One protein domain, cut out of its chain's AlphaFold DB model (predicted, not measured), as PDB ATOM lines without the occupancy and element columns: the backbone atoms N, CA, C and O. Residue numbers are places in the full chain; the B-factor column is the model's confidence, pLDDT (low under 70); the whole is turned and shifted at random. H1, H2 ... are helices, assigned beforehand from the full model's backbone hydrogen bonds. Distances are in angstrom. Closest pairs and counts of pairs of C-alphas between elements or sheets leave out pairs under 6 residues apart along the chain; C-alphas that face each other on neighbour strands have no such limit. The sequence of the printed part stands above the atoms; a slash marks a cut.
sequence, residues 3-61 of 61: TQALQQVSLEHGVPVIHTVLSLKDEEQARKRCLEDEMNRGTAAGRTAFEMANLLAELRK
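Overview. This is residues 3 to 61 of the 61 residues of an uncharacterized protein of Verrucomicrobia bacterium (UniProt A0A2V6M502). Picture a loose, flat zigzag of three helices: the chain runs out along H1, comes back as a long extended stretch with no named element, residues 14 to 26, then turns through the short H2 at one end and runs out again along the long H3. H1 and H3 lie on opposite sides of the extended stretch with a gap between the two helices, and H2 meets H3 at a corner. The printed part has 59 residues with three named helices, H1, H2 and H3 in that order, and no named strand; the class is all helix. The whole is loose, with a radius of gyration of the C-alphas of 13.9 A, and its C-alphas span 44 by 24 by 8 A.

Arrangement. Start at H1, residues 3 to 13, which touches no helix. Go along the long link of 13 residues that follows it, and you reach H2, residues 27 to 34; H1 and H2 are apart. A short link of 6 residues then brings you to H3, residues 41 to 59. H2 and H3 only just touch, with 3 pairs of C-alphas within 8 A, and they touch only at the corner by their link. Look for their closest C-alphas at Arg 33 and Arg 41, 5.6 A apart; H3 touches H2 with residues 41 to 42 alone. H2 and H3 run the same way at a shallow tilt of 34 degrees, only just short of steep, and their centres are 23.1 A apart. H1 and H3 are apart. In the backbones of H1, H2 and H3, every O i to N i+4 pair is within hydrogen-bond range.

Along the chain. Find C-alpha 3 at (-1.629, -26.037, 37.830); from there H1 runs 15.8 A to C-alpha 13 at (-1.891, -41.840, 37.170). H2 begins with C-alpha 27 at (12.820, -12.935, 46.039) and measures 10.1 A from Glu 27 to Cys 34. H3, the longest helix with 19 residues, runs 26.3 A from Arg 41 to C-alpha 59 at (-9.763, -45.874, 50.158).

Size, cuts and confidence. Look at Asp 26 and Lys 61 for the two C-alphas farthest apart, 45.1 A. The C-alphas of Thr 3 and Lys 61, the first and last printed, are 29.3 A apart. The printed part has no cut, and Lys 61 is the chain's last residue. Of the two links, H1 to H2 is long, and the C-alphas of residues 14 to 26 lie 3 to 21 A from the mean of all C-alphas. The mean pLDDT of the printed part is 94.1, and residue 61 is under 70.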
ATOM      1  N   THR A   3      -0.629 -25.472  36.914       96.25
ATOM      2  CA  THR A   3      -1.629 -26.037  37.830       96.25
ATOM      3  C   THR A   3      -2.507 -27.088  37.150       96.25
ATOM      4  O   THR A   3      -2.692 -28.169  37.697       96.25
ATOM      5  N   GLN A   4      -2.993 -26.810  35.935       97.44
ATOM      6  CA  GLN A   4      -3.835 -27.746  35.182       97.44
ATOM      7  C   GLN A   4      -3.051 -28.991  34.760       97.44
ATOM      8  O   GLN A   4      -3.566 -30.096  34.868       97.44
ATOM      9  N   ALA A   5      -1.799 -28.822  34.327       97.56
ATOM     10  CA  ALA A   5      -0.958 -29.946  33.921       97.56
ATOM     11  C   ALA A   5      -0.672 -30.894  35.098       97.56
ATOM     12  O   ALA A   5      -0.835 -32.102  34.970       97.56
ATOM     13  N   LEU A   6      -0.315 -30.354  36.269       97.44
ATOM     14  CA  LEU A   6      -0.074 -31.165  37.469       97.44
ATOM     15  C   LEU A   6      -1.346 -31.870  37.959       97.44
ATOM     16  O   LEU A   6      -1.287 -33.029  38.367       97.44
ATOM     17  N   GLN A   7      -2.495 -31.194  37.884       97.38
ATOM     18  CA  GLN A   7      -3.785 -31.807  38.191       97.38
ATOM     19  C   GLN A   7      -4.084 -32.971  37.241       97.38
ATOM     20  O   GLN A   7      -4.487 -34.037  37.694       97.38
ATOM     21  N   GLN A   8      -3.861 -32.782  35.940       98.19
ATOM     22  CA  GLN A   8      -4.100 -33.816  34.940       98.19
ATOM     23  C   GLN A   8      -3.218 -35.049  35.173       98.19
ATOM     24  O   GLN A   8      -3.747 -36.154  35.221       98.19
ATOM     25  N   VAL A   9      -1.923 -34.867  35.451       97.94
ATOM     26  CA  VAL A   9      -1.015 -35.970  35.828       97.94
ATOM     27  C   VAL A   9      -1.536 -36.729  37.054       97.94
ATOM     28  O   VAL A   9      -1.504 -37.960  37.083       97.94
ATOM     29  N   SER A  10      -2.058 -36.021  38.063       97.38
ATOM     30  CA  SER A  10      -2.621 -36.668  39.255       97.38
ATOM     31  C   SER A  10      -3.818 -37.562  38.927       97.38
ATOM     32  O   SER A  10      -3.918 -38.669  39.457       97.38
ATOM     33  N   LEU A  11      -4.697 -37.104  38.033       96.88
ATOM     34  CA  LEU A  11      -5.876 -37.852  37.597       96.88
ATOM     35  C   LEU A  11      -5.500 -39.049  36.718       96.88
ATOM     36  O   LEU A  11      -6.005 -40.144  36.944       96.88
ATOM     37  N   GLU A  12      -4.598 -38.856  35.754       98.25
ATOM     38  CA  GLU A  12      -4.186 -39.892  34.797       98.25
ATOM     39  C   GLU A  12      -3.488 -41.072  35.477       98.25
ATOM     40  O   GLU A  12      -3.731 -42.225  35.127       98.25
ATOM     41  N   HIS A  13      -2.646 -40.800  36.475       96.12
ATOM     42  CA  HIS A  13      -1.891 -41.840  37.170       96.12
ATOM     43  C   HIS A  13      -2.537 -42.301  38.481       96.12
ATOM     44  O   HIS A  13      -2.086 -43.278  39.077       96.12
ATOM     45  N   GLY A  14      -3.564 -41.597  38.966       94.44
ATOM     46  CA  GLY A  14      -4.169 -41.868  40.269       94.44
ATOM     47  C   GLY A  14      -3.175 -41.738  41.430       94.44
ATOM     48  O   GLY A  14      -3.317 -42.425  42.442       94.44
ATOM     49  N   VAL A  15      -2.144 -40.905  41.284       95.44
ATOM     50  CA  VAL A  15      -1.136 -40.625  42.318       95.44
ATOM     51  C   VAL A  15      -1.306 -39.171  42.776       95.44
ATOM     52  O   VAL A  15      -1.492 -38.296  41.923       95.44
ATOM     53  N   PRO A  16      -1.259 -38.857  44.086       96.62
ATOM     54  CA  PRO A  16      -1.340 -37.474  44.550       96.62
ATOM     55  C   PRO A  16      -0.175 -36.637  44.014       96.62
ATOM     56  O   PRO A  16       0.987 -36.973  44.236       96.62
ATOM     57  N   VAL A  17      -0.480 -35.521  43.350       97.62
ATOM     58  CA  VAL A  17       0.519 -34.539  42.898       97.62
ATOM     59  C   VAL A  17       0.277 -33.222  43.629       97.62
ATOM     60  O   VAL A  17      -0.714 -32.536  43.381       97.62
ATOM     61  N   ILE A  18       1.177 -32.855  44.545       97.38
ATOM     62  CA  ILE A  18       1.039 -31.629  45.341       97.38
ATOM     63  C   ILE A  18       1.637 -30.437  44.590       97.38
ATOM     64  O   ILE A  18       2.809 -30.434  44.218       97.38
ATOM     65  N   HIS A  19       0.830 -29.399  44.370       96.50
ATOM     66  CA  HIS A  19       1.247 -28.216  43.623       96.50
ATOM     67  C   HIS A  19       2.098 -27.260  44.474       96.50
ATOM     68  O   HIS A  19       1.593 -26.577  45.364       96.50
ATOM     69  N   THR A  20       3.389 -27.164  44.149       94.75
ATOM     70  CA  THR A  20       4.366 -26.284  44.820       94.75
ATOM     71  C   THR A  20       5.083 -25.327  43.869       94.75
ATOM     72  O   THR A  20       6.094 -24.728  44.229       94.75
ATOM     73  N   VAL A  21       4.561 -25.137  42.656       94.75
ATOM     74  CA  VAL A  21       5.115 -24.161  41.710       94.75
ATOM     75  C   VAL A  21       4.560 -22.784  42.055       94.75
ATOM     76  O   VAL A  21       3.418 -22.458  41.735       94.75
ATOM     77  N   LEU A  22       5.361 -21.985  42.759       93.12
ATOM     78  CA  LEU A  22       4.942 -20.687  43.277       93.12
ATOM     79  C   LEU A  22       5.190 -19.586  42.241       93.12
ATOM     80  O   LEU A  22       6.326 -19.326  41.859       93.12
ATOM     81  N   SER A  23       4.126 -18.907  41.814       93.06
ATOM     82  CA  SER A  23       4.231 -17.671  41.028       93.06
ATOM     83  C   SER A  23       4.302 -16.481  41.983       93.06
ATOM     84  O   SER A  23       3.282 -16.048  42.518       93.06
ATOM     85  N   LEU A  24       5.516 -16.003  42.249       94.81
ATOM     86  CA  LEU A  24       5.803 -14.928  43.204       94.81
ATOM     87  C   LEU A  24       6.351 -13.700  42.476       94.81
ATOM     88  O   LEU A  24       6.812 -13.804  41.341       94.81
ATOM     89  N   LYS A  25       6.262 -12.532  43.116       96.12
ATOM     90  CA  LYS A  25       6.644 -11.255  42.491       96.12
ATOM     91  C   LYS A  25       8.108 -10.882  42.712       96.12
ATOM     92  O   LYS A  25       8.662 -10.141  41.908       96.12
ATOM     93  N   ASP A  26       8.707 -11.372  43.793       96.62
ATOM     94  CA  ASP A  26      10.045 -10.997  44.239       96.62
ATOM     95  C   ASP A  26      10.704 -12.124  45.058       96.62
ATOM     96  O   ASP A  26      10.070 -13.117  45.439       96.62
ATOM     97  N   GLU A  27      12.003 -11.969  45.305       95.62
ATOM     98  CA  GLU A  27      12.820 -12.935  46.039       95.62
ATOM     99  C   GLU A  27      12.480 -12.984  47.535       95.62
ATOM    100  O   GLU A  27      12.556 -14.047  48.149       95.62
ATOM    101  N   GLU A  28      12.038 -11.873  48.129       93.94
ATOM    102  CA  GLU A  28      11.669 -11.836  49.546       93.94
ATOM    103  C   GLU A  28      10.465 -12.751  49.820       93.94
ATOM    104  O   GLU A  28      10.472 -13.543  50.766       93.94
ATOM    105  N   GLN A  29       9.452 -12.711  48.952       93.69
ATOM    106  CA  GLN A  29       8.321 -13.635  48.986       93.69
ATOM    107  C   GLN A  29       8.771 -15.084  48.794       93.69
ATOM    108  O   GLN A  29       8.260 -15.972  49.481       93.69
ATOM    109  N   ALA A  30       9.714 -15.339  47.880       94.56
ATOM    110  CA  ALA A  30      10.248 -16.682  47.657       94.56
ATOM    111  C   ALA A  30      10.967 -17.207  48.902       94.56
ATOM    112  O   ALA A  30      10.694 -18.324  49.340       94.56
ATOM    113  N   ARG A  31      11.793 -16.375  49.544       93.12
ATOM    114  CA  ARG A  31      12.502 -16.715  50.782       93.12
ATOM    115  C   ARG A  31      11.528 -17.099  51.897       93.12
ATOM    116  O   ARG A  31      11.653 -18.184  52.459       93.12
ATOM    117  N   LYS A  32      10.498 -16.280  52.138       92.56
ATOM    118  CA  LYS A  32       9.456 -16.550  53.150       92.56
ATOM    119  C   LYS A  32       8.700 -17.857  52.904       92.56
ATOM    120  O   LYS A  32       8.246 -18.503  53.840       92.56
ATOM    121  N   ARG A  33       8.529 -18.255  51.639       92.69
ATOM    122  CA  ARG A  33       7.744 -19.444  51.266       92.69
ATOM    123  C   ARG A  33       8.572 -20.705  51.071       92.69
ATOM    124  O   ARG A  33       7.984 -21.782  51.078       92.69
ATOM    125  N   CYS A  34       9.885 -20.597  50.901       93.31
ATOM    126  CA  CYS A  34      10.750 -21.738  50.601       93.31
ATOM    127  C   CYS A  34      11.812 -22.013  51.671       93.31
ATOM    128  O   CYS A  34      12.306 -23.136  51.723       93.31
ATOM    129  N   LEU A  35      12.177 -21.022  52.493       89.50
ATOM    130  CA  LEU A  35      13.319 -21.111  53.413       89.50
ATOM    131  C   LEU A  35      12.973 -20.798  54.874       89.50
ATOM    132  O   LEU A  35      13.693 -21.246  55.755       89.50
ATOM    133  N   GLU A  36      11.898 -20.057  55.149       87.69
ATOM    134  CA  GLU A  36      11.463 -19.771  56.525       87.69
ATOM    135  C   GLU A  36      10.517 -20.850  57.062       87.69
ATOM    136  O   GLU A  36       9.648 -21.338  56.337       87.69
ATOM    137  N   ASP A  37      10.664 -21.203  58.342       77.12
ATOM    138  CA  ASP A  37      10.028 -22.385  58.939       77.12
ATOM    139  C   ASP A  37       8.503 -22.280  59.089       77.12
ATOM    140  O   ASP A  37       7.798 -23.275  58.920       77.12
ATOM    141  N   GLU A  38       7.965 -21.088  59.359       76.38
ATOM    142  CA  GLU A  38       6.526 -20.919  59.621       76.38
ATOM    143  C   GLU A  38       5.658 -21.074  58.364       76.38
ATOM    144  O   GLU A  38       4.513 -21.519  58.440       76.38
ATOM    145  N   MET A  39       6.186 -20.712  57.192       81.88
ATOM    146  CA  MET A  39       5.425 -20.649  55.939       81.88
ATOM    147  C   MET A  39       6.044 -21.475  54.805       81.88
ATOM    148  O   MET A  39       5.720 -21.256  53.630       81.88
ATOM    149  N   ASN A  40       6.897 -22.447  55.143       92.81
ATOM    150  CA  ASN A  40       7.585 -23.277  54.163       92.81
ATOM    151  C   ASN A  40       6.604 -24.160  53.369       92.81
ATOM    152  O   ASN A  40       6.058 -25.152  53.863       92.81
ATOM    153  N   ARG A  41       6.414 -23.828  52.091       93.56
ATOM    154  CA  ARG A  41       5.550 -24.562  51.163       93.56
ATOM    155  C   ARG A  41       6.088 -25.945  50.818       93.56
ATOM    156  O   ARG A  41       5.278 -26.817  50.522       93.56
ATOM    157  N   GLY A  42       7.400 -26.166  50.890       93.94
ATOM    158  CA  GLY A  42       8.013 -27.481  50.708       93.94
ATOM    159  C   GLY A  42       7.653 -28.433  51.847       93.94
ATOM    160  O   GLY A  42       7.113 -29.510  51.601       93.94
ATOM    161  N   THR A  43       7.856 -28.006  53.097       94.62
ATOM    162  CA  THR A  43       7.504 -28.805  54.285       94.62
ATOM    163  C   THR A  43       6.010 -29.106  54.339       94.62
ATOM    164  O   THR A  43       5.618 -30.253  54.562       94.62
ATOM    165  N   ALA A  44       5.167 -28.097  54.095       93.94
ATOM    166  CA  ALA A  44       3.721 -28.287  54.038       93.94
ATOM    167  C   ALA A  44       3.331 -29.307  52.955       93.94
ATOM    168  O   ALA A  44       2.568 -30.228  53.227       93.94
ATOM    169  N   ALA A  45       3.913 -29.199  51.757       96.31
ATOM    170  CA  ALA A  45       3.626 -30.122  50.667       96.31
ATOM    171  C   ALA A  45       4.082 -31.557  50.946       96.31
ATOM    172  O   ALA A  45       3.361 -32.487  50.599       96.31
ATOM    173  N   GLY A  46       5.234 -31.745  51.596       96.00
ATOM    174  CA  GLY A  46       5.700 -33.070  52.010       96.00
ATOM    175  C   GLY A  46       4.727 -33.749  52.978       96.00
ATOM    176  O   GLY A  46       4.380 -34.913  52.784       96.00
ATOM    177  N   ARG A  47       4.218 -33.003  53.969       96.38
ATOM    178  CA  ARG A  47       3.193 -33.500  54.904       96.38
ATOM    179  C   ARG A  47       1.901 -33.866  54.175       96.38
ATOM    180  O   ARG A  47       1.412 -34.979  54.336       96.38
ATOM    181  N   THR A  48       1.409 -32.986  53.300       97.69
ATOM    182  CA  THR A  48       0.204 -33.259  52.503       97.69
ATOM    183  C   THR A  48       0.382 -34.473  51.590       97.69
ATOM    184  O   THR A  48      -0.531 -35.283  51.474       97.69
ATOM    185  N   ALA A  49       1.545 -34.644  50.956       97.62
ATOM    186  CA  ALA A  49       1.813 -35.806  50.112       97.62
ATOM    187  C   ALA A  49       1.734 -37.116  50.911       97.62
ATOM    188  O   ALA A  49       1.122 -38.077  50.445       97.62
ATOM    189  N   PHE A  50       2.300 -37.138  52.122       97.44
ATOM    190  CA  PHE A  50       2.236 -38.292  53.019       97.44
ATOM    191  C   PHE A  50       0.797 -38.611  53.453       97.44
ATOM    192  O   PHE A  50       0.354 -39.753  53.334       97.44
ATOM    193  N   GLU A  51       0.043 -37.603  53.894       98.19
ATOM    194  CA  GLU A  51      -1.359 -37.763  54.301       98.19
ATOM    195  C   GLU A  51      -2.235 -38.273  53.148       98.19
ATOM    196  O   GLU A  51      -2.998 -39.223  53.320       98.19
ATOM    197  N   MET A  52      -2.079 -37.702  51.951       98.00
ATOM    198  CA  MET A  52      -2.837 -38.111  50.765       98.00
ATOM    199  C   MET A  52      -2.480 -39.524  50.303       98.00
ATOM    200  O   MET A  52      -3.363 -40.265  49.871       98.00
ATOM    201  N   ALA A  53      -1.206 -39.914  50.390       96.44
ATOM    202  CA  ALA A  53      -0.786 -41.273  50.071       96.44
ATOM    203  C   ALA A  53      -1.446 -42.295  51.010       96.44
ATOM    204  O   ALA A  53      -1.974 -43.300  50.532       96.44
ATOM    205  N   ASN A  54      -1.482 -42.012  52.318       97.31
ATOM    206  CA  ASN A  54      -2.148 -42.872  53.300       97.31
ATOM    207  C   ASN A  54      -3.661 -42.939  53.064       97.31
ATOM    208  O   ASN A  54      -4.215 -44.032  52.987       97.31
ATOM    209  N   LEU A  55      -4.313 -41.790  52.859       97.12
ATOM    210  CA  LEU A  55      -5.749 -41.722  52.581       97.12
ATOM    211  C   LEU A  55      -6.128 -42.546  51.343       97.12
ATOM    212  O   LEU A  55      -7.072 -43.332  51.379       97.12
ATOM    213  N   LEU A  56      -5.389 -42.407  50.240       95.75
ATOM    214  CA  LEU A  56      -5.668 -43.192  49.038       95.75
ATOM    215  C   LEU A  56      -5.375 -44.682  49.228       95.75
ATOM    216  O   LEU A  56      -6.067 -45.506  48.635       95.75
ATOM    217  N   ALA A  57      -4.374 -45.044  50.032       94.50
ATOM    218  CA  ALA A  57      -4.120 -46.440  50.372       94.50
ATOM    219  C   ALA A  57      -5.268 -47.045  51.201       94.50
ATOM    220  O   ALA A  57      -5.585 -48.219  51.023       94.50
ATOM    221  N   GLU A  58      -5.911 -46.261  52.068       97.00
ATOM    222  CA  GLU A  58      -7.093 -46.678  52.828       97.00
ATOM    223  C   GLU A  58      -8.339 -46.816  51.951       97.00
ATOM    224  O   GLU A  58      -9.027 -47.826  52.049       97.00
ATOM    225  N   LEU A  59      -8.599 -45.858  51.056       94.81
ATOM    226  CA  LEU A  59      -9.763 -45.874  50.158       94.81
ATOM    227  C   LEU A  59      -9.713 -46.971  49.082       94.81
ATOM    228  O   LEU A  59     -10.727 -47.256  48.452       94.81
ATOM    229  N   ARG A  60      -8.532 -47.541  48.822       88.69
ATOM    230  CA  ARG A  60      -8.334 -48.645  47.865       88.69
ATOM    231  C   ARG A  60      -8.557 -50.032  48.471       88.69
ATOM    232  O   ARG A  60      -8.480 -51.006  47.723       88.69
ATOM    233  N   LYS A  61      -8.751 -50.126  49.788       69.75
ATOM    234  CA  LYS A  61      -9.130 -51.373  50.467       69.75
ATOM    235  C   LYS A  61     -10.604 -51.673  50.233       69.75
ATOM    236  O   LYS A  61     -10.912 -52.876  50.106       69.75
TER     237      LYS A  61